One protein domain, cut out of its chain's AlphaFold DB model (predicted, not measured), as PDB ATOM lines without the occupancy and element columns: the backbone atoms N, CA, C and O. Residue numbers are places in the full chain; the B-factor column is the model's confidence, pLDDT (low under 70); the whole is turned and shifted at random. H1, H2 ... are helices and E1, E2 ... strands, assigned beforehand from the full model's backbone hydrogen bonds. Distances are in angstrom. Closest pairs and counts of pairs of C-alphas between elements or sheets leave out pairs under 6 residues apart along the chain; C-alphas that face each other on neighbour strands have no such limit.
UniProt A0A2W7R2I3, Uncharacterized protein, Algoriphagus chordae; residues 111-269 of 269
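Overview. This is residues 111 to 269 of the 269 residues of an uncharacterized protein of Algoriphagus chordae (UniProt A0A2W7R2I3). A twisted sheet of four long strands has the long helix H1 packed on one face and H2 with the small H3 on the other, in three layers. Far out from this body sticks the tiny hairpin of E1 and E2. The 159 printed residues, mixed in class, run H1 E1 E2 E3 E4 E5 E6 H2 H3; the large sheet, order E3 - E4 - E5 - E6, is antiparallel throughout. The whole is only just loose, close to compact, with a radius of gyration of the C-alphas of 18.3 A and spans of 58 by 44 by 34 A.

Along the chain. E3, residues 166 to 177, covers 30.4 A; E4, 184 to 195, 30.8 A; E5, 204 to 214, 30.1 A; E6, 222 to 232, 22.9 A. H1, residues 111 to 132, covers 31.4 A from C-alpha 111 at (115.167, 80.538, 139.639). H2 is residues 235 to 249, 19.5 A, and H3 residues 262 to 267, ending at (131.908, 78.116, 118.688). E1 is residues 142 to 144 and E2 147 to 149.

Arrangement. E3 to E6 form a meander, each strand the antiparallel neighbour of the one before: N 171 and O 190 are 2.7 A apart, N 191 and O 208 2.8 A, N 209 and O 229 2.8 A. E6 bends by 83 degrees at residue 226. H1 touches E3, closest at the C-alphas of Lys 117 and Ile 172, 5.9 A. H2 touches E5, closest at the C-alphas of Tyr 207 and Tyr 235, 6.0 A. H3 is on the sheet; its closest C-alphas to E4 are Leu 265 and Val 185, 6.8 A. H1 and H2 are apart. In the hairpin of E1 and E2, N 149 and O 142 are 3.0 A apart. In H1 and H3 each O i to N i+4 pair is within hydrogen-bond range, in H2 10 of 11.

Size, cuts and confidence. The farthest C-alphas, of Gly 146 and Lys 248, are 60.6 A apart. The printed part has no cut. The links E2 to E3 and H2 to H3 are long. Mean pLDDT of the printed part is 75.2; residues under 70 include 130 to 158 and 248 to 257.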
ATOM      1  N   ASP A 111     114.606  79.480 138.793       90.06
ATOM      2  CA  ASP A 111     115.167  80.538 139.639       90.06
ATOM      3  C   ASP A 111     116.516  81.056 139.137       90.06
ATOM      4  O   ASP A 111     116.794  82.251 139.225       90.06
ATOM      5  N   LYS A 112     117.380  80.164 138.633       90.56
ATOM      6  CA  LYS A 112     118.651  80.578 138.031       90.56
ATOM      7  C   LYS A 112     118.378  81.377 136.761       90.56
ATOM      8  O   LYS A 112     118.904  82.474 136.625       90.56
ATOM      9  N   TYR A 113     117.506  80.864 135.897       90.12
ATOM     10  CA  TYR A 113     117.159  81.502 134.633       90.12
ATOM     11  C   TYR A 113     116.637  82.935 134.809       90.12
ATOM     12  O   TYR A 113     117.113  83.851 134.142       90.12
ATOM     13  N   GLU A 114     115.699  83.146 135.733       91.56
ATOM     14  CA  GLU A 114     115.129  84.475 135.980       91.56
ATOM     15  C   GLU A 114     116.135  85.434 136.631       91.56
ATOM     16  O   GLU A 114     116.208  86.604 136.250       91.56
ATOM     17  N   ARG A 115     116.973  84.954 137.563       92.31
ATOM     18  CA  ARG A 115     118.052  85.780 138.135       92.31
ATOM     19  C   ARG A 115     119.060  86.214 137.077       92.31
ATOM     20  O   ARG A 115     119.417  87.390 137.034       92.31
ATOM     21  N   ASP A 116     119.474  85.288 136.221       92.00
ATOM     22  CA  ASP A 116     120.436  85.532 135.148       92.00
ATOM     23  C   ASP A 116     119.881  86.546 134.133       92.00
ATOM     24  O   ASP A 116     120.592  87.462 133.707       92.00
ATOM     25  N   LYS A 117     118.580  86.460 133.811       93.38
ATOM     26  CA  LYS A 117     117.884  87.464 132.991       93.38
ATOM     27  C   LYS A 117     117.937  88.852 133.615       93.38
ATOM     28  O   LYS A 117     118.383  89.785 132.950       93.38
ATOM     29  N   ILE A 118     117.533  88.984 134.879       91.06
ATOM     30  CA  ILE A 118     117.519  90.273 135.586       91.06
ATOM     31  C   ILE A 118     118.934  90.858 135.672       91.06
ATOM     32  O   ILE A 118     119.135  92.051 135.443       91.06
ATOM     33  N   GLN A 119     119.937  90.024 135.965       92.62
ATOM     34  CA  GLN A 119     121.332  90.451 136.023       92.62
ATOM     35  C   GLN A 119     121.811  91.009 134.675       92.62
ATOM     36  O   GLN A 119     122.429  92.076 134.641       92.62
ATOM     37  N   LEU A 120     121.515  90.318 133.572       91.25
ATOM     38  CA  LEU A 120     121.881  90.772 132.230       91.25
ATOM     39  C   LEU A 120     121.116  92.025 131.806       91.25
ATOM     40  O   LEU A 120     121.729  92.916 131.224       91.25
ATOM     41  N   GLN A 121     119.824  92.135 132.128       91.12
ATOM     42  CA  GLN A 121     119.043  93.356 131.887       91.12
ATOM     43  C   GLN A 121     119.680  94.559 132.584       91.12
ATOM     44  O   GLN A 121     119.991  95.547 131.926       91.12
ATOM     45  N   ASN A 122     119.989  94.431 133.878       88.81
ATOM     46  CA  ASN A 122     120.644  95.490 134.650       88.81
ATOM     47  C   ASN A 122     122.014  95.873 134.074       88.81
ATOM     48  O   ASN A 122     122.389  97.048 134.077       88.81
ATOM     49  N   LEU A 123     122.776  94.890 133.579       87.75
ATOM     50  CA  LEU A 123     124.051  95.151 132.922       87.75
ATOM     51  C   LEU A 123     123.846  95.941 131.621       87.75
ATOM     52  O   LEU A 123     124.511  96.955 131.429       87.75
ATOM     53  N   VAL A 124     122.909  95.527 130.762       87.62
ATOM     54  CA  VAL A 124     122.579  96.239 129.515       87.62
ATOM     55  C   VAL A 124     122.109  97.665 129.807       87.62
ATOM     56  O   VAL A 124     122.650  98.607 129.226       87.62
ATOM     57  N   ASP A 125     121.179  97.839 130.746       84.31
ATOM     58  CA  ASP A 125     120.666  99.151 131.150       84.31
ATOM     59  C   ASP A 125     121.789 100.061 131.660       84.31
ATOM     60  O   ASP A 125     121.860 101.236 131.298       84.31
ATOM     61  N   SER A 126     122.718  99.519 132.456       81.69
ATOM     62  CA  SER A 126     123.902 100.248 132.922       81.69
ATOM     63  C   SER A 126     124.788 100.705 131.757       81.69
ATOM     64  O   SER A 126     125.165 101.877 131.687       81.69
ATOM     65  N   LEU A 127     125.070  99.816 130.797       79.94
ATOM     66  CA  LEU A 127     125.887 100.135 129.620       79.94
ATOM     67  C   LEU A 127     125.219 101.193 128.724       79.94
ATOM     68  O   LEU A 127     125.883 102.131 128.271       79.94
ATOM     69  N   ILE A 128     123.901 101.098 128.520       78.00
ATOM     70  CA  ILE A 128     123.115 102.114 127.804       78.00
ATOM     71  C   ILE A 128     123.158 103.440 128.563       78.00
ATOM     72  O   ILE A 128     123.406 104.486 127.960       78.00
ATOM     73  N   LYS A 129     122.975 103.418 129.887       74.19
ATOM     74  CA  LYS A 129     122.965 104.624 130.719       74.19
ATOM     75  C   LYS A 129     124.303 105.355 130.679       74.19
ATOM     76  O   LYS A 129     124.314 106.560 130.435       74.19
ATOM     77  N   VAL A 130     125.426 104.653 130.843       67.00
ATOM     78  CA  VAL A 130     126.776 105.241 130.734       67.00
ATOM     79  C   VAL A 130     126.960 105.947 129.387       67.00
ATOM     80  O   VAL A 130     127.502 107.051 129.336       67.00
ATOM     81  N   LYS A 131     126.426 105.373 128.302       62.50
ATOM     82  CA  LYS A 131     126.394 106.009 126.980       62.50
ATOM     83  C   LYS A 131     125.444 107.214 126.914       62.50
ATOM     84  O   LYS A 131     125.832 108.228 126.350       62.50
ATOM     85  N   THR A 132     124.239 107.166 127.490       53.00
ATOM     86  CA  THR A 132     123.338 108.346 127.545       53.00
ATOM     87  C   THR A 132     123.919 109.499 128.368       53.00
ATOM     88  O   THR A 132     123.599 110.659 128.124       53.00
ATOM     89  N   VAL A 133     124.818 109.192 129.310       51.91
ATOM     90  CA  VAL A 133     125.573 110.172 130.100       51.91
ATOM     91  C   VAL A 133     126.826 110.666 129.360       51.91
ATOM     92  O   VAL A 133     127.500 111.569 129.854       51.91
ATOM     93  N   GLN A 134     127.069 110.240 128.111       47.16
ATOM     94  CA  GLN A 134     127.836 111.045 127.152       47.16
ATOM     95  C   GLN A 134     127.015 112.277 126.738       47.16
ATOM     96  O   GLN A 134     126.730 112.522 125.567       47.16
ATOM     97  N   ARG A 135     126.675 113.119 127.719       43.62
ATOM     98  CA  ARG A 135     126.730 114.555 127.481       43.62
ATOM     99  C   ARG A 135     128.114 114.816 126.888       43.62
ATOM    100  O   ARG A 135     129.064 114.155 127.328       43.62
ATOM    101  N   PRO A 136     128.256 115.731 125.916       39.62
ATOM    102  CA  PRO A 136     129.584 116.229 125.627       39.62
ATOM    103  C   PRO A 136     130.139 116.613 126.995       39.62
ATOM    104  O   PRO A 136     129.533 117.415 127.710       39.62
ATOM    105  N   SER A 137     131.239 115.989 127.419       40.38
ATOM    106  CA  SER A 137     132.120 116.774 128.249       40.38
ATOM    107  C   SER A 137     132.300 118.031 127.410       40.38
ATOM    108  O   SER A 137     132.713 117.950 126.252       40.38
ATOM    109  N   GLU A 138     131.892 119.187 127.925       45.50
ATOM    110  CA  GLU A 138     132.671 120.378 127.623       45.50
ATOM    111  C   GLU A 138     134.111 119.896 127.747       45.50
ATOM    112  O   GLU A 138     134.473 119.457 128.844       45.50
ATOM    113  N   LEU A 139     134.778 119.727 126.594       44.97
ATOM    114  CA  LEU A 139     136.013 118.962 126.417       44.97
ATOM    115  C   LEU A 139     136.819 119.108 127.693       44.97
ATOM    116  O   LEU A 139     137.287 120.211 127.964       44.97
ATOM    117  N   THR A 140     136.843 118.084 128.555       48.09
ATOM    118  CA  THR A 140     137.420 118.294 129.882       48.09
ATOM    119  C   THR A 140     138.912 118.375 129.659       48.09
ATOM    120  O   THR A 140     139.586 117.360 129.493       48.09
ATOM    121  N   LEU A 141     139.378 119.613 129.541       51.28
ATOM    122  CA  LEU A 141     140.738 120.009 129.256       51.28
ATOM    123  C   LEU A 141     141.634 119.356 130.306       51.28
ATOM    124  O   LEU A 141     141.654 119.774 131.464       51.28
ATOM    125  N   LYS A 142     142.349 118.297 129.921       51.66
ATOM    126  CA  LYS A 142     143.344 117.692 130.805       51.66
ATOM    127  C   LYS A 142     144.646 118.454 130.637       51.66
ATOM    128  O   LYS A 142     145.164 118.577 129.528       51.66
ATOM    129  N   TYR A 143     145.151 118.975 131.750       41.06
ATOM    130  CA  TYR A 143     146.436 119.652 131.811       41.06
ATOM    131  C   TYR A 143     147.514 118.645 132.212       41.06
ATOM    132  O   TYR A 143     147.455 118.068 133.298       41.06
ATOM    133  N   PHE A 144     148.477 118.417 131.325       41.50
ATOM    134  CA  PHE A 144     149.631 117.554 131.572       41.50
ATOM    135  C   PHE A 144     150.861 118.203 130.928       41.50
ATOM    136  O   PHE A 144     150.765 118.742 129.829       41.50
ATOM    137  N   GLU A 145     151.993 118.237 131.635       49.44
ATOM    138  CA  GLU A 145     153.249 118.855 131.156       49.44
ATOM    139  C   GLU A 145     153.111 120.289 130.600       49.44
ATOM    140  O   GLU A 145     153.739 120.673 129.613       49.44
ATOM    141  N   GLY A 146     152.274 121.116 131.224       63.72
ATOM    142  CA  GLY A 146     152.141 122.515 130.819       63.72
ATOM    143  C   GLY A 146     151.248 122.751 129.593       63.72
ATOM    144  O   GLY A 146     151.102 123.895 129.160       63.72
ATOM    145  N   LYS A 147     150.652 121.696 129.020       50.81
ATOM    146  CA  LYS A 147     149.805 121.767 127.823       50.81
ATOM    147  C   LYS A 147     148.432 121.168 128.082       50.81
ATOM    148  O   LYS A 147     148.258 120.252 128.884       50.81
ATOM    149  N   THR A 148     147.452 121.713 127.376       54.38
ATOM    150  CA  THR A 148     146.056 121.319 127.501       54.38
ATOM    151  C   THR A 148     145.665 120.434 126.330       54.38
ATOM    152  O   THR A 148     145.802 120.840 125.177       54.38
ATOM    153  N   TYR A 149     145.179 119.231 126.625       52.88
ATOM    154  CA  TYR A 149     144.786 118.252 125.616       52.88
ATOM    155  C   TYR A 149     143.265 118.097 125.597       52.88
ATOM    156  O   TYR A 149     142.625 118.004 126.650       52.88
ATOM    157  N   ASN A 150     142.695 118.057 124.392       53.19
ATOM    158  CA  ASN A 150     141.310 117.645 124.192       53.19
ATOM    159  C   ASN A 150     141.206 116.143 124.462       53.19
ATOM    160  O   ASN A 150     141.995 115.367 123.925       53.19
ATOM    161  N   ASP A 151     140.242 115.741 125.290       50.38
ATOM    162  CA  ASP A 151     139.965 114.332 125.568       50.38
ATOM    163  C   ASP A 151     139.460 113.659 124.281       50.38
ATOM    164  O   ASP A 151     138.305 113.814 123.892       50.38
ATOM    165  N   SER A 152     140.360 112.975 123.572       45.62
ATOM    166  CA  SER A 152     140.105 112.318 122.286       45.62
ATOM    167  C   SER A 152     139.829 110.823 122.443       45.62
ATOM    168  O   SER A 152     140.094 110.059 121.517       45.62
ATOM    169  N   ILE A 153     139.370 110.377 123.620       47.34
ATOM    170  CA  ILE A 153     139.057 108.963 123.847       47.34
ATOM    171  C   ILE A 153     137.907 108.577 122.917       47.34
ATOM    172  O   ILE A 153     136.738 108.870 123.179       47.34
ATOM    173  N   GLU A 154     138.257 107.891 121.835       42.69
ATOM    174  CA  GLU A 154     137.328 107.153 120.997       42.69
ATOM    175  C   GLU A 154     136.779 106.009 121.855       42.69
ATOM    176  O   GLU A 154     137.428 104.992 122.097       42.69
ATOM    177  N   ARG A 155     135.611 106.244 122.460       51.25
ATOM    178  CA  ARG A 155     134.961 105.263 123.328       51.25
ATOM    179  C   ARG A 155     134.317 104.217 122.444       51.25
ATOM    180  O   ARG A 155     133.168 104.359 122.032       51.25
ATOM    181  N   ASP A 156     135.094 103.190 122.144       54.19
ATOM    182  CA  ASP A 156     134.597 101.992 121.502       54.19
ATOM    183  C   ASP A 156     133.506 101.336 122.385       54.19
ATOM    184  O   ASP A 156     133.536 101.403 123.618       54.19
ATOM    185  N   TRP A 157     132.444 100.827 121.759       60.78
ATOM    186  CA  TRP A 157     131.136 100.678 122.405       60.78
ATOM    187  C   TRP A 157     131.034  99.367 123.178       60.78
ATOM    188  O   TRP A 157     131.223  98.301 122.607       60.78
ATOM    189  N   ALA A 158     130.662  99.430 124.460       65.56
ATOM    190  CA  ALA A 158     130.457  98.232 125.283       65.56
ATOM    191  C   ALA A 158     129.278  97.356 124.810       65.56
ATOM    192  O   ALA A 158     129.214  96.173 125.140       65.56
ATOM    193  N   ILE A 159     128.347  97.946 124.048       72.69
ATOM    194  CA  ILE A 159     127.247  97.261 123.370       72.69
ATOM    195  C   ILE A 159     126.873  97.993 122.068       72.69
ATOM    196  O   ILE A 159     126.655  99.209 122.058       72.69
ATOM    197  N   ASP A 160     126.763  97.252 120.964       70.06
ATOM    198  CA  ASP A 160     126.538  97.799 119.617       70.06
ATOM    199  C   ASP A 160     125.040  97.985 119.299       70.06
ATOM    200  O   ASP A 160     124.431  97.215 118.538       70.06
ATOM    201  N   LEU A 161     124.426  99.006 119.904       72.50
ATOM    202  CA  LEU A 161     123.015  99.367 119.700       72.50
ATOM    203  C   LEU A 161     122.835 100.618 118.819       72.50
ATOM    204  O   LEU A 161     123.700 101.495 118.828       72.50
ATOM    205  N   PRO A 162     121.696 100.769 118.111       68.62
ATOM    206  CA  PRO A 162     121.411 101.954 117.301       68.62
ATOM    207  C   PRO A 162     121.582 103.283 118.060       68.62
ATOM    208  O   PRO A 162     121.252 103.414 119.247       68.62
ATOM    209  N   ILE A 163     122.112 104.288 117.364       64.31
ATOM    210  CA  ILE A 163     122.340 105.641 117.890       64.31
ATOM    211  C   ILE A 163     121.090 106.493 117.642       64.31
ATOM    212  O   ILE A 163     120.470 106.374 116.592       64.31
ATOM    213  N   GLY A 164     120.732 107.368 118.586       66.44
ATOM    214  CA  GLY A 164     119.668 108.362 118.391       66.44
ATOM    215  C   GLY A 164     118.256 107.916 118.782       66.44
ATOM    216  O   GLY A 164     117.313 108.673 118.562       66.44
ATOM    217  N   LEU A 165     118.111 106.732 119.382       72.75
ATOM    218  CA  LEU A 165     116.868 106.278 120.007       72.75
ATOM    219  C   LEU A 165     116.881 106.576 121.506       72.75
ATOM    220  O   LEU A 165     117.913 106.428 122.168       72.75
ATOM    221  N   GLU A 166     115.732 106.977 122.044       81.81
ATOM    222  CA  GLU A 166     115.569 107.166 123.481       81.81
ATOM    223  C   GLU A 166     115.135 105.842 124.117       81.81
ATOM    224  O   GLU A 166     113.959 105.479 124.110       81.81
ATOM    225  N   TYR A 167     116.104 105.103 124.650       82.44
ATOM    226  CA  TYR A 167     115.872 103.820 125.310       82.44
ATOM    227  C   TYR A 167     115.040 104.009 126.578       82.44
ATOM    228  O   TYR A 167     115.365 104.842 127.425       82.44
ATOM    229  N   LYS A 168     113.966 103.228 126.704       85.38
ATOM    230  CA  LYS A 168     113.091 103.215 127.879       85.38
ATOM    231  C   LYS A 168     113.328 101.980 128.737       85.38
ATOM    232  O   LYS A 168     113.323 102.099 129.955       85.38
ATOM    233  N   GLU A 169     113.511 100.822 128.108       88.12
ATOM    234  CA  GLU A 169     113.626  99.542 128.809       88.12
ATOM    235  C   GLU A 169     114.355  98.504 127.948       88.12
ATOM    236  O   GLU A 169     114.081  98.393 126.747       88.12
ATOM    237  N   SER A 170     115.243  97.721 128.564       89.94
ATOM    238  CA  SER A 170     115.880  96.555 127.951       89.94
ATOM    239  C   SER A 170     115.323  95.247 128.521       89.94
ATOM    240  O   SER A 170     115.263  95.008 129.726       89.94
ATOM    241  N   ILE A 171     114.930  94.352 127.622       93.06
ATOM    242  CA  ILE A 171     114.272  93.085 127.924       93.06
ATOM    243  C   ILE A 171     115.119  91.948 127.374       93.06
ATOM    244  O   ILE A 171     115.276  91.797 126.162       93.06
ATOM    245  N   ILE A 172     115.642  91.107 128.262       94.12
ATOM    246  CA  ILE A 172     116.231  89.833 127.856       94.12
ATOM    247  C   ILE A 172     115.077  88.860 127.614       94.12
ATOM    248  O   ILE A 172     114.372  88.459 128.538       94.12
ATOM    249  N   ASP A 173     114.853  88.500 126.356       92.75
ATOM    250  CA  ASP A 173     113.738  87.646 125.955       92.75
ATOM    251  C   ASP A 173     114.040  86.170 126.236       92.75
ATOM    252  O   ASP A 173     113.269  85.481 126.910       92.75
ATOM    253  N   THR A 174     115.191  85.704 125.747       90.44
ATOM    254  CA  THR A 174     115.624  84.303 125.814       90.44
ATOM    255  C   THR A 174     117.116  84.219 126.131       90.44
ATOM    256  O   THR A 174     117.891  85.004 125.583       90.44
ATOM    257  N   LEU A 175     117.521  83.261 126.973       90.94
ATOM    258  CA  LEU A 175     118.926  82.957 127.272       90.94
ATOM    259  C   LEU A 175     119.325  81.553 126.826       90.94
ATOM    260  O   LEU A 175     118.559  80.600 126.969       90.94
ATOM    261  N   PHE A 176     120.566  81.444 126.364       87.56
ATOM    262  CA  PHE A 176     121.223  80.201 125.989       87.56
ATOM    263  C   PHE A 176     122.407  79.936 126.899       87.56
ATOM    264  O   PHE A 176     123.209  80.831 127.175       87.56
ATOM    265  N   TYR A 177     122.526  78.682 127.315       86.19
ATOM    266  CA  TYR A 177     123.579  78.226 128.204       86.19
ATOM    267  C   TYR A 177     124.534  77.300 127.462       86.19
ATOM    268  O   TYR A 177     124.158  76.644 126.487       86.19
ATOM    269  N   SER A 178     125.767  77.225 127.949       83.69
ATOM    270  CA  SER A 178     126.713  76.193 127.541       83.69
ATOM    271  C   SER A 178     126.181  74.794 127.885       83.69
ATOM    272  O   SER A 178     125.264  74.632 128.691       83.69
ATOM    273  N   GLU A 179     126.757  73.751 127.281       78.31
ATOM    274  CA  GLU A 179     126.289  72.362 127.443       78.31
ATOM    275  C   GLU A 179     126.227  71.894 128.908       78.31
ATOM    276  O   GLU A 179     125.403  71.051 129.256       78.31
ATOM    277  N   ASN A 180     127.075  72.453 129.779       78.94
ATOM    278  CA  ASN A 180     127.097  72.143 131.209       78.94
ATOM    279  C   ASN A 180     126.060  72.942 132.031       78.94
ATOM    280  O   ASN A 180     125.929  72.703 133.228       78.94
ATOM    281  N   GLY A 181     125.334  73.881 131.412       78.62
ATOM    282  CA  GLY A 181     124.307  74.712 132.045       78.62
ATOM    283  C   GLY A 181     124.834  75.786 132.992       78.62
ATOM    284  O   GLY A 181     124.041  76.446 133.670       78.62
ATOM    285  N   ASN A 182     126.152  75.969 133.072       82.94
ATOM    286  CA  ASN A 182     126.760  76.864 134.050       82.94
ATOM    287  C   ASN A 182     126.881  78.292 133.536       82.94
ATOM    288  O   ASN A 182     126.607  79.213 134.303       82.94
ATOM    289  N   GLU A 183     127.220  78.461 132.261       87.44
ATOM    290  CA  GLU A 183     127.565  79.752 131.667       87.44
ATOM    291  C   GLU A 183     126.524  80.166 130.631       87.44
ATOM    292  O   GLU A 183     126.042  79.331 129.864       87.44
ATOM    293  N   ILE A 184     126.198  81.455 130.599       90.06
ATOM    294  CA  ILE A 184     125.367  82.055 129.556       90.06
ATOM    295  C   ILE A 184     126.281  82.338 128.369       90.06
ATOM    296  O   ILE A 184     127.308  82.988 128.535       90.06
ATOM    297  N   VAL A 185     125.911  81.861 127.187       89.75
ATOM    298  CA  VAL A 185     126.732  82.008 125.971       89.75
ATOM    299  C   VAL A 185     126.103  82.954 124.960       89.75
ATOM    300  O   VAL A 185     126.799  83.597 124.179       89.75
ATOM    301  N   ALA A 186     124.776  83.052 124.957       89.94
ATOM    302  CA  ALA A 186     124.053  83.874 124.005       89.94
ATOM    303  C   ALA A 186     122.644  84.195 124.509       89.94
ATOM    304  O   ALA A 186     122.147  83.591 125.463       89.94
ATOM    305  N   GLY A 187     121.966  85.114 123.833       90.88
ATOM    306  CA  GLY A 187     120.580  85.428 124.137       90.88
ATOM    307  C   GLY A 187     119.919  86.324 123.107       90.88
ATOM    308  O   GLY A 187     120.511  86.720 122.103       90.88
ATOM    309  N   LEU A 188     118.656  86.628 123.370       92.19
ATOM    310  CA  LEU A 188     117.848  87.565 122.608       92.19
ATOM    311  C   LEU A 188     117.580  88.801 123.465       92.19
ATOM    312  O   LEU A 188     117.016  88.686 124.552       92.19
ATOM    313  N   LEU A 189     117.978  89.972 122.971       92.81
ATOM    314  CA  LEU A 189     117.733  91.263 123.607       92.81
ATOM    315  C   LEU A 189     116.674  92.022 122.808       92.81
ATOM    316  O   LEU A 189     116.809  92.181 121.595       92.81
ATOM    317  N   ILE A 190     115.650  92.521 123.491       93.44
ATOM    318  CA  ILE A 190     114.619  93.406 122.950       93.44
ATOM    319  C   ILE A 190     114.680  94.718 123.714       93.44
ATOM    320  O   ILE A 190     114.653  94.731 124.937       93.44
ATOM    321  N   ASN A 191     114.755  95.829 123.001       90.50
ATOM    322  CA  ASN A 191     114.723  97.157 123.583       90.50
ATOM    323  C   ASN A 191     113.402  97.823 123.234       90.50
ATOM    324  O   ASN A 191     112.975  97.816 122.079       90.50
ATOM    325  N   LYS A 192     112.795  98.428 124.246       90.75
ATOM    326  CA  LYS A 192     111.717  99.391 124.106       90.75
ATOM    327  C   LYS A 192     112.351 100.771 124.031       90.75
ATOM    328  O   LYS A 192     113.030 101.196 124.972       90.75
ATOM    329  N   ALA A 193     112.127 101.481 122.939       88.00
ATOM    330  CA  ALA A 193     112.574 102.856 122.798       88.00
ATOM    331  C   ALA A 193     111.431 103.760 122.365       88.00
ATOM    332  O   ALA A 193     110.459 103.328 121.756       88.00
ATOM    333  N   PHE A 194     111.573 105.037 122.685       84.19
ATOM    334  CA  PHE A 194     110.759 106.074 122.093       84.19
ATOM    335  C   PHE A 194     111.412 106.541 120.792       84.19
ATOM    336  O   PHE A 194     112.592 106.917 120.761       84.19
ATOM    337  N   ASN A 195     110.632 106.505 119.716       81.19
ATOM    338  CA  ASN A 195     111.025 106.969 118.402       81.19
ATOM    339  C   ASN A 195     110.155 108.169 118.017       81.19
ATOM    340  O   ASN A 195     108.973 108.038 117.709       81.19
ATOM    341  N   LYS A 196     110.771 109.353 117.996       77.50
ATOM    342  CA  LYS A 196     110.110 110.624 117.658       77.50
ATOM    343  C   LYS A 196     109.586 110.704 116.217       77.50
ATOM    344  O   LYS A 196     108.854 111.633 115.893       77.50
ATOM    345  N   TYR A 197     110.041 109.807 115.342       73.88
ATOM    346  CA  TYR A 197     109.648 109.777 113.934       73.88
ATOM    347  C   TYR A 197     108.464 108.846 113.669       73.88
ATOM    348  O   TYR A 197     107.837 108.974 112.621       73.88
ATOM    349  N   ILE A 198     108.154 107.938 114.599       69.44
ATOM    350  CA  ILE A 198     106.913 107.161 114.552       69.44
ATOM    351  C   ILE A 198     105.764 108.102 114.911       69.44
ATOM    352  O   ILE A 198     105.899 108.891 115.839       69.44
ATOM    353  N   ASP A 199     104.675 108.067 114.144       67.44
ATOM    354  CA  ASP A 199     103.471 108.875 114.382       67.44
ATOM    355  C   ASP A 199     103.758 110.367 114.614       67.44
ATOM    356  O   ASP A 199     103.237 111.012 115.531       67.44
ATOM    357  N   TYR A 200     104.643 110.927 113.782       61.34
ATOM    358  CA  TYR A 200     105.019 112.336 113.845       61.34
ATOM    359  C   TYR A 200     103.770 113.242 113.806       61.34
ATOM    360  O   TYR A 200     102.932 113.078 112.915       61.34
ATOM    361  N   PRO A 201     103.645 114.231 114.718       68.19
ATOM    362  CA  PRO A 201     104.685 114.758 115.614       68.19
ATOM    363  C   PRO A 201     104.754 114.116 117.009       68.19
ATOM    364  O   PRO A 201     105.616 114.501 117.797       68.19
ATOM    365  N   ASN A 202     103.858 113.187 117.337       74.38
ATOM    366  CA  ASN A 202     103.671 112.720 118.711       74.38
ATOM    367  C   ASN A 202     104.763 111.743 119.164       74.38
ATOM    368  O   ASN A 202     105.041 111.654 120.361       74.38
ATOM    369  N   GLY A 203     105.423 111.069 118.219       79.38
ATOM    370  CA  GLY A 203     106.355 109.999 118.546       79.38
ATOM    371  C   GLY A 203     105.616 108.734 118.981       79.38
ATOM    372  O   GLY A 203     104.483 108.784 119.462       79.38
ATOM    373  N   GLY A 204     106.280 107.592 118.856       84.31
ATOM    374  CA  GLY A 204     105.725 106.294 119.227       84.31
ATOM    375  C   GLY A 204     106.695 105.464 120.055       84.31
ATOM    376  O   GLY A 204     107.901 105.730 120.105       84.31
ATOM    377  N   ILE A 205     106.154 104.448 120.725       87.19
ATOM    378  CA  ILE A 205     106.965 103.389 121.320       87.19
ATOM    379  C   ILE A 205     107.270 102.365 120.238       87.19
ATOM    380  O   ILE A 205     106.362 101.835 119.613       87.19
ATOM    381  N   GLU A 206     108.549 102.052 120.082       88.75
ATOM    382  CA  GLU A 206     109.034 101.021 119.180       88.75
ATOM    383  C   GLU A 206     109.762  99.941 119.975       88.75
ATOM    384  O   GLU A 206     110.570 100.221 120.869       88.75
ATOM    385  N   TYR A 207     109.513  98.695 119.602       89.56
ATOM    386  CA  TYR A 207     110.266  97.535 120.033       89.56
ATOM    387  C   TYR A 207     111.198  97.094 118.914       89.56
ATOM    388  O   TYR A 207     110.781  96.823 117.782       89.56
ATOM    389  N   PHE A 208     112.473  96.955 119.253       88.94
ATOM    390  CA  PHE A 208     113.449  96.350 118.365       88.94
ATOM    391  C   PHE A 208     114.298  95.323 119.093       88.94
ATOM    392  O   PHE A 208     114.694  95.499 120.242       88.94
ATOM    393  N   GLY A 209     114.585  94.238 118.392       89.38
ATOM    394  CA  GLY A 209     115.258  93.073 118.924       89.38
ATOM    395  C   GLY A 209     116.503  92.717 118.134       89.38
ATOM    396  O   GLY A 209     116.578  92.943 116.924       89.38
ATOM    397  N   LYS A 210     117.485  92.134 118.817       89.94
ATOM    398  CA  LYS A 210     118.707  91.604 118.211       89.94
ATOM    399  C   LYS A 210     119.266  90.494 119.105       89.94
ATOM    400  O   LYS A 210     119.182  90.570 120.329       89.94
ATOM    401  N   GLY A 211     119.804  89.444 118.496       89.12
ATOM    402  CA  GLY A 211     120.510  88.396 119.231       89.12
ATOM    403  C   GLY A 211     121.896  88.871 119.664       89.12
ATOM    404  O   GLY A 211     122.453  89.791 119.061       89.12
ATOM    405  N   PHE A 212     122.466  88.247 120.686       89.12
ATOM    406  CA  PHE A 212     123.815  88.544 121.164       89.12
ATOM    407  C   PHE A 212     124.567  87.274 121.557       89.12
ATOM    408  O   PHE A 212     123.959  86.299 121.996       89.12
ATOM    409  N   GLU A 213     125.889  87.321 121.420       89.88
ATOM    410  CA  GLU A 213     126.841  86.452 122.118       89.88
ATOM    411  C   GLU A 213     127.254  87.152 123.419       89.88
ATOM    412  O   GLU A 213     127.379  88.384 123.448       89.88
ATOM    413  N   PHE A 214     127.433  86.374 124.487       89.56
ATOM    414  CA  PHE A 214     127.816  86.878 125.800       89.56
ATOM    415  C   PHE A 214     129.153  86.297 126.240       89.56
ATOM    416  O   PHE A 214     129.302  85.082 126.336       89.56
ATOM    417  N   ASP A 215     130.100  87.177 126.547       87.56
ATOM    418  CA  ASP A 215     131.393  86.814 127.119       87.56
ATOM    419  C   ASP A 215     131.676  87.686 128.343       87.56
ATOM    420  O   ASP A 215     132.109  88.832 128.243       87.56
ATOM    421  N   GLN A 216     131.455  87.122 129.529       82.69
ATOM    422  CA  GLN A 216     131.652  87.831 130.792       82.69
ATOM    423  C   GLN A 216     133.105  88.289 131.017       82.69
ATOM    424  O   GLN A 216     133.339  89.209 131.803       82.69
ATOM    425  N   LYS A 217     134.087  87.644 130.375       82.50
ATOM    426  CA  LYS A 217     135.513  87.961 130.552       82.50
ATOM    427  C   LYS A 217     135.972  89.079 129.619       82.50
ATOM    428  O   LYS A 217     137.052  89.631 129.826       82.50
ATOM    429  N   ASN A 218     135.173  89.415 128.609       81.00
ATOM    430  CA  ASN A 218     135.490  90.456 127.650       81.00
ATOM    431  C   ASN A 218     135.093  91.838 128.181       81.00
ATOM    432  O   ASN A 218     134.074  92.014 128.849       81.00
ATOM    433  N   TRP A 219     135.884  92.849 127.831       74.69
ATOM    434  CA  TRP A 219     135.573  94.244 128.129       74.69
ATOM    435  C   TRP A 219     134.317  94.729 127.377       74.69
ATOM    436  O   TRP A 219     133.611  95.609 127.873       74.69
ATOM    437  N   LYS A 220     134.018  94.123 126.216       79.25
ATOM    438  CA  LYS A 220     132.716  94.180 125.537       79.25
ATOM    439  C   LYS A 220     131.976  92.867 125.762       79.25
ATOM    440  O   LYS A 220     132.104  91.951 124.947       79.25
ATOM    441  N   PRO A 221     131.201  92.748 126.847       84.38
ATOM    442  CA  PRO A 221     130.584  91.476 127.178       84.38
ATOM    443  C   PRO A 221     129.450  91.091 126.224       84.38
ATOM    444  O   PRO A 221     129.073  89.927 126.186       84.38
ATOM    445  N   PHE A 222     128.920  92.037 125.440       88.12
ATOM    446  CA  PHE A 222     127.875  91.785 124.452       88.12
ATOM    447  C   PHE A 222     128.393  91.996 123.038       88.12
ATOM    448  O   PHE A 222     128.711  93.119 122.641       88.12
ATOM    449  N   LYS A 223     128.363  90.933 122.239       87.44
ATOM    450  CA  LYS A 223     128.600  91.011 120.799       87.44
ATOM    451  C   LYS A 223     127.288  90.783 120.061       87.44
ATOM    452  O   LYS A 223     126.750  89.677 120.025       87.44
ATOM    453  N   MET A 224     126.742  91.854 119.493       86.31
ATOM    454  CA  MET A 224     125.419  91.827 118.870       86.31
ATOM    455  C   MET A 224     125.463  91.126 117.503       86.31
ATOM    456  O   MET A 224     126.222  91.507 116.613       86.31
ATOM    457  N   LEU A 225     124.591  90.143 117.299       83.31
ATOM    458  CA  LEU A 225     124.515  89.338 116.078       83.31
ATOM    459  C   LEU A 225     123.914  90.120 114.902       83.31
ATOM    460  O   LEU A 225     123.080  90.992 115.089       83.31
ATOM    461  N   LYS A 226     124.275  89.772 113.664       78.06
ATOM    462  CA  LYS A 226     123.980  90.554 112.442       78.06
ATOM    463  C   LYS A 226     122.524  91.023 112.263       78.06
ATOM    464  O   LYS A 226     122.312  92.136 111.790       78.06
ATOM    465  N   TYR A 227     121.535  90.189 112.576       77.62
ATOM    466  CA  TYR A 227     120.136  90.451 112.227       77.62
ATOM    467  C   TYR A 227     119.395  91.212 113.325       77.62
ATOM    468  O   TYR A 227     119.241  90.729 114.439       77.62
ATOM    469  N   SER A 228     118.870  92.387 113.000       83.19
ATOM    470  CA  SER A 228     117.945  93.106 113.871       83.19
ATOM    471  C   SER A 228     116.515  93.022 113.352       83.19
ATOM    472  O   SER A 228     116.263  92.891 112.153       83.19
ATOM    473  N   VAL A 229     115.578  93.129 114.281       84.94
ATOM    474  CA  VAL A 229     114.140  93.235 114.058       84.94
ATOM    475  C   VAL A 229     113.721  94.601 114.597       84.94
ATOM    476  O   VAL A 229     114.065  94.910 115.730       84.94
ATOM    477  N   THR A 230     113.046  95.431 113.806       83.38
ATOM    478  CA  THR A 230     112.668  96.819 114.150       83.38
ATOM    479  C   THR A 230     111.254  97.118 113.646       83.38
ATOM    480  O   THR A 230     110.754  96.377 112.800       83.38
ATOM    481  N   GLY A 231     110.644  98.211 114.105       77.94
ATOM    482  CA  GLY A 231     109.358  98.714 113.617       77.94
ATOM    483  C   GLY A 231     108.133  98.014 114.201       77.94
ATOM    484  O   GLY A 231     107.133  97.896 113.505       77.94
ATOM    485  N   TYR A 232     108.227  97.491 115.427       84.06
ATOM    486  CA  TYR A 232     107.115  96.806 116.090       84.06
ATOM    487  C   TYR A 232     106.557  97.655 117.225       84.06
ATOM    488  O   TYR A 232     107.299  98.013 118.136       84.06
ATOM    489  N   ASP A 233     105.247  97.869 117.245       83.88
ATOM    490  CA  ASP A 233     104.578  98.609 118.328       83.88
ATOM    491  C   ASP A 233     104.277  97.704 119.539       83.88
ATOM    492  O   ASP A 233     103.924  98.161 120.626       83.88
ATOM    493  N   ASN A 234     104.451  96.388 119.362       87.44
ATOM    494  CA  ASN A 234     104.146  95.350 120.340       87.44
ATOM    495  C   ASN A 234     105.365  94.455 120.620       87.44
ATOM    496  O   ASN A 234     105.959  93.867 119.711       87.44
ATOM    497  N   TYR A 235     105.671  94.264 121.908       87.94
ATOM    498  CA  TYR A 235     106.696  93.329 122.381       87.94
ATOM    499  C   TYR A 235     106.506  91.909 121.830       87.94
ATOM    500  O   TYR A 235     107.472  91.290 121.387       87.94
ATOM    501  N   LYS A 236     105.271  91.386 121.849       89.69
ATOM    502  CA  LYS A 236     104.994  89.992 121.476       89.69
ATOM    503  C   LYS A 236     105.371  89.722 120.022       89.69
ATOM    504  O   LYS A 236     106.059  88.747 119.741       89.69
ATOM    505  N   GLU A 237     104.969  90.607 119.118       85.44
ATOM    506  CA  GLU A 237     105.276  90.483 117.692       85.44
ATOM    507  C   GLU A 237     106.774  90.629 117.423       85.44
ATOM    508  O   GLU A 237     107.345  89.845 116.662       85.44
ATOM    509  N   CYS A 238     107.434  91.566 118.115       88.44
ATOM    510  CA  CYS A 238     108.885  91.721 118.059       88.44
ATOM    511  C   CYS A 238     109.603  90.435 118.508       88.44
ATOM    512  O   CYS A 238     110.492  89.943 117.809       88.44
ATOM    513  N   SER A 239     109.180  89.847 119.634       90.06
ATOM    514  CA  SER A 239     109.732  88.603 120.185       90.06
ATOM    515  C   SER A 239     109.515  87.414 119.256       90.06
ATOM    516  O   SER A 239     110.474  86.727 118.895       90.06
ATOM    517  N   GLU A 240     108.286  87.193 118.786       87.69
ATOM    518  CA  GLU A 240     107.971  86.109 117.851       87.69
ATOM    519  C   GLU A 240     108.788  86.229 116.566       87.69
ATOM    520  O   GLU A 240     109.331  85.237 116.068       87.69
ATOM    521  N   ARG A 241     108.945  87.456 116.058       84.88
ATOM    522  CA  ARG A 241     109.756  87.710 114.877       84.88
ATOM    523  C   ARG A 241     111.235  87.451 115.130       84.88
ATOM    524  O   ARG A 241     111.893  86.834 114.293       84.88
ATOM    525  N   LEU A 242     111.757  87.901 116.265       86.75
ATOM    526  CA  LEU A 242     113.151  87.708 116.646       86.75
ATOM    527  C   LEU A 242     113.480  86.218 116.797       86.75
ATOM    528  O   LEU A 242     114.441  85.733 116.200       86.75
ATOM    529  N   ARG A 243     112.626  85.471 117.503       85.00
ATOM    530  CA  ARG A 243     112.718  84.010 117.625       85.00
ATOM    531  C   ARG A 243     112.617  83.336 116.268       85.00
ATOM    532  O   ARG A 243     113.393  82.441 115.968       85.00
ATOM    533  N   TYR A 244     111.720  83.795 115.402       78.69
ATOM    534  CA  TYR A 244     111.645  83.290 114.038       78.69
ATOM    535  C   TYR A 244     112.971  83.493 113.278       78.69
ATOM    536  O   TYR A 244     113.428  82.570 112.607       78.69
ATOM    537  N   TYR A 245     113.642  84.638 113.412       77.25
ATOM    538  CA  TYR A 245     114.938  84.858 112.762       77.25
ATOM    539  C   TYR A 245     116.042  83.945 113.298       77.25
ATOM    540  O   TYR A 245     116.727  83.300 112.505       77.25
ATOM    541  N   TYR A 246     116.183  83.867 114.620       79.38
ATOM    542  CA  TYR A 246     117.314  83.201 115.266       79.38
ATOM    543  C   TYR A 246     117.113  81.704 115.530       79.38
ATOM    544  O   TYR A 246     118.092  80.971 115.649       79.38
ATOM    545  N   PHE A 247     115.860  81.246 115.625       77.56
ATOM    546  CA  PHE A 247     115.520  79.849 115.935       77.56
ATOM    547  C   PHE A 247     114.991  79.084 114.733       77.56
ATOM    548  O   PHE A 247     114.830  77.867 114.822       77.56
ATOM    549  N   LYS A 248     114.631  79.771 113.646       68.31
ATOM    550  CA  LYS A 248     113.931  79.134 112.529       68.31
ATOM    551  C   LYS A 248     114.508  79.502 111.171       68.31
ATOM    552  O   LYS A 248     114.686  78.611 110.344       68.31
ATOM    553  N   LYS A 249     114.759  80.788 110.920       59.78
ATOM    554  CA  LYS A 249     115.016  81.265 109.563       59.78
ATOM    555  C   LYS A 249     116.490  81.290 109.185       59.78
ATOM    556  O   LYS A 249     116.783  81.125 108.008       59.78
ATOM    557  N   ILE A 250     117.415  81.571 110.088       50.84
ATOM    558  CA  ILE A 250     118.753  81.902 109.626       50.84
ATOM    559  C   ILE A 250     119.781  81.172 110.448       50.84
ATOM    560  O   ILE A 250     119.844  81.224 111.671       50.84
ATOM    561  N   GLY A 251     120.640  80.539 109.695       48.53
ATOM    562  CA  GLY A 251     121.963  80.310 110.114       48.53
ATOM    563  C   GLY A 251     122.767  81.595 110.388       48.53
ATOM    564  O   GLY A 251     123.244  82.252 109.467       48.53
ATOM    565  N   THR A 252     122.891  82.020 111.639       48.03
ATOM    566  CA  THR A 252     123.360  83.371 111.986       48.03
ATOM    567  C   THR A 252     124.759  83.405 112.595       48.03
ATOM    568  O   THR A 252     124.946  83.771 113.748       48.03
ATOM    569  N   TYR A 253     125.742  83.101 111.754       40.69
ATOM    570  CA  TYR A 253     127.019  83.821 111.611       40.69
ATOM    571  C   TYR A 253     127.458  83.596 110.148       40.69
ATOM    572  O   TYR A 253     126.684  83.019 109.391       40.69
ATOM    573  N   GLU A 254     128.656  83.982 109.717       46.62
ATOM    574  CA  GLU A 254     129.209  83.751 108.358       46.62
ATOM    575  C   GLU A 254     129.113  82.299 107.789       46.62
ATOM    576  O   GLU A 254     129.512  82.088 106.651       46.62
ATOM    577  N   ASN A 255     128.538  81.326 108.523       51.09
ATOM    578  CA  ASN A 255     128.442  79.893 108.196       51.09
ATOM    579  C   ASN A 255     127.041  79.252 108.383       51.09
ATOM    580  O   ASN A 255     126.946  78.034 108.481       51.09
ATOM    581  N   GLU A 256     125.962  80.022 108.508       60.03
ATOM    582  CA  GLU A 256     124.603  79.464 108.456       60.03
ATOM    583  C   GLU A 256     124.132  78.517 109.618       60.03
ATOM    584  O   GLU A 256     123.335  77.611 109.384       60.03
ATOM    585  N   LEU A 257     124.425  78.800 110.905       65.31
ATOM    586  CA  LEU A 257     123.903  78.002 112.053       65.31
ATOM    587  C   LEU A 257     122.854  78.677 112.974       65.31
ATOM    588  O   LEU A 257     122.990  79.841 113.343       65.31
ATOM    589  N   ASN A 258     121.818  77.922 113.358       73.25
ATOM    590  CA  ASN A 258     120.725  78.309 114.269       73.25
ATOM    591  C   ASN A 258     121.229  78.502 115.717       73.25
ATOM    592  O   ASN A 258     122.102  77.752 116.149       73.25
ATOM    593  N   MET A 259     120.660  79.431 116.505       78.44
ATOM    594  CA  MET A 259     121.062  79.607 117.919       78.44
ATOM    595  C   MET A 259     120.782  78.376 118.798       78.44
ATOM    596  O   MET A 259     121.447  78.179 119.810       78.44
ATOM    597  N   ASN A 260     119.838  77.525 118.393       73.12
ATOM    598  CA  ASN A 260     119.533  76.253 119.053       73.12
ATOM    599  C   ASN A 260     120.479  75.108 118.649       73.12
ATOM    600  O   ASN A 260     120.325  73.984 119.135       73.12
ATOM    601  N   ASP A 261     121.414  75.354 117.729       74.31
ATOM    602  CA  ASP A 261     122.375  74.360 117.259       74.31
ATOM    603  C   ASP A 261     123.612  74.328 118.166       74.31
ATOM    604  O   ASP A 261     124.247  75.353 118.424       74.31
ATOM    605  N   THR A 262     124.020  73.143 118.619       74.00
ATOM    606  CA  THR A 262     125.216  73.008 119.469       74.00
ATOM    607  C   THR A 262     126.495  73.466 118.789       74.00
ATOM    608  O   THR A 262     127.430  73.880 119.472       74.00
ATOM    609  N   ARG A 263     126.561  73.432 117.454       74.19
ATOM    610  CA  ARG A 263     127.707  73.954 116.700       74.19
ATOM    611  C   ARG A 263     127.828  75.469 116.852       74.19
ATOM    612  O   ARG A 263     128.946  75.971 116.900       74.19
ATOM    613  N   PHE A 264     126.703  76.180 116.956       76.88
ATOM    614  CA  PHE A 264     126.697  77.608 117.266       76.88
ATOM    615  C   PHE A 264     127.186  77.834 118.701       76.88
ATOM    616  O   PHE A 264     128.160  78.551 118.909       76.88
ATOM    617  N   LEU A 265     126.591  77.136 119.674       74.38
ATOM    618  CA  LEU A 265     126.911  77.314 121.096       74.38
ATOM    619  C   LEU A 265     128.367  76.956 121.440       74.38
ATOM    620  O   LEU A 265     128.993  77.629 122.252       74.38
ATOM    621  N   ASN A 266     128.936  75.925 120.809       72.88
ATOM    622  CA  ASN A 266     130.319  75.508 121.052       72.88
ATOM    623  C   ASN A 266     131.366  76.395 120.371       72.88
ATOM    624  O   ASN A 266     132.521  76.370 120.788       72.88
ATOM    625  N   LYS A 267     130.993  77.171 119.346       70.38
ATOM    626  CA  LYS A 267     131.908  78.116 118.688       70.38
ATOM    627  C   LYS A 267     132.202  79.343 119.560       70.38
ATOM    628  O   LYS A 267     133.197  80.013 119.331       70.38
ATOM    629  N   ILE A 268     131.337  79.629 120.532       64.69
ATOM    630  CA  ILE A 268     131.434  80.796 121.421       64.69
ATOM    631  C   ILE A 268     132.439  80.550 122.579       64.69
ATOM    632  O   ILE A 268     132.653  81.434 123.397       64.69
ATOM    633  N   LYS A 269     133.077  79.369 122.645       56.59
ATOM    634  CA  LYS A 269     134.117  79.032 123.637       56.59
ATOM    635  C   LYS A 269     135.472  79.678 123.356       56.59
ATOM    636  O   LYS A 269     135.877  79.712 122.173       56.59
TER     637      LYS A 269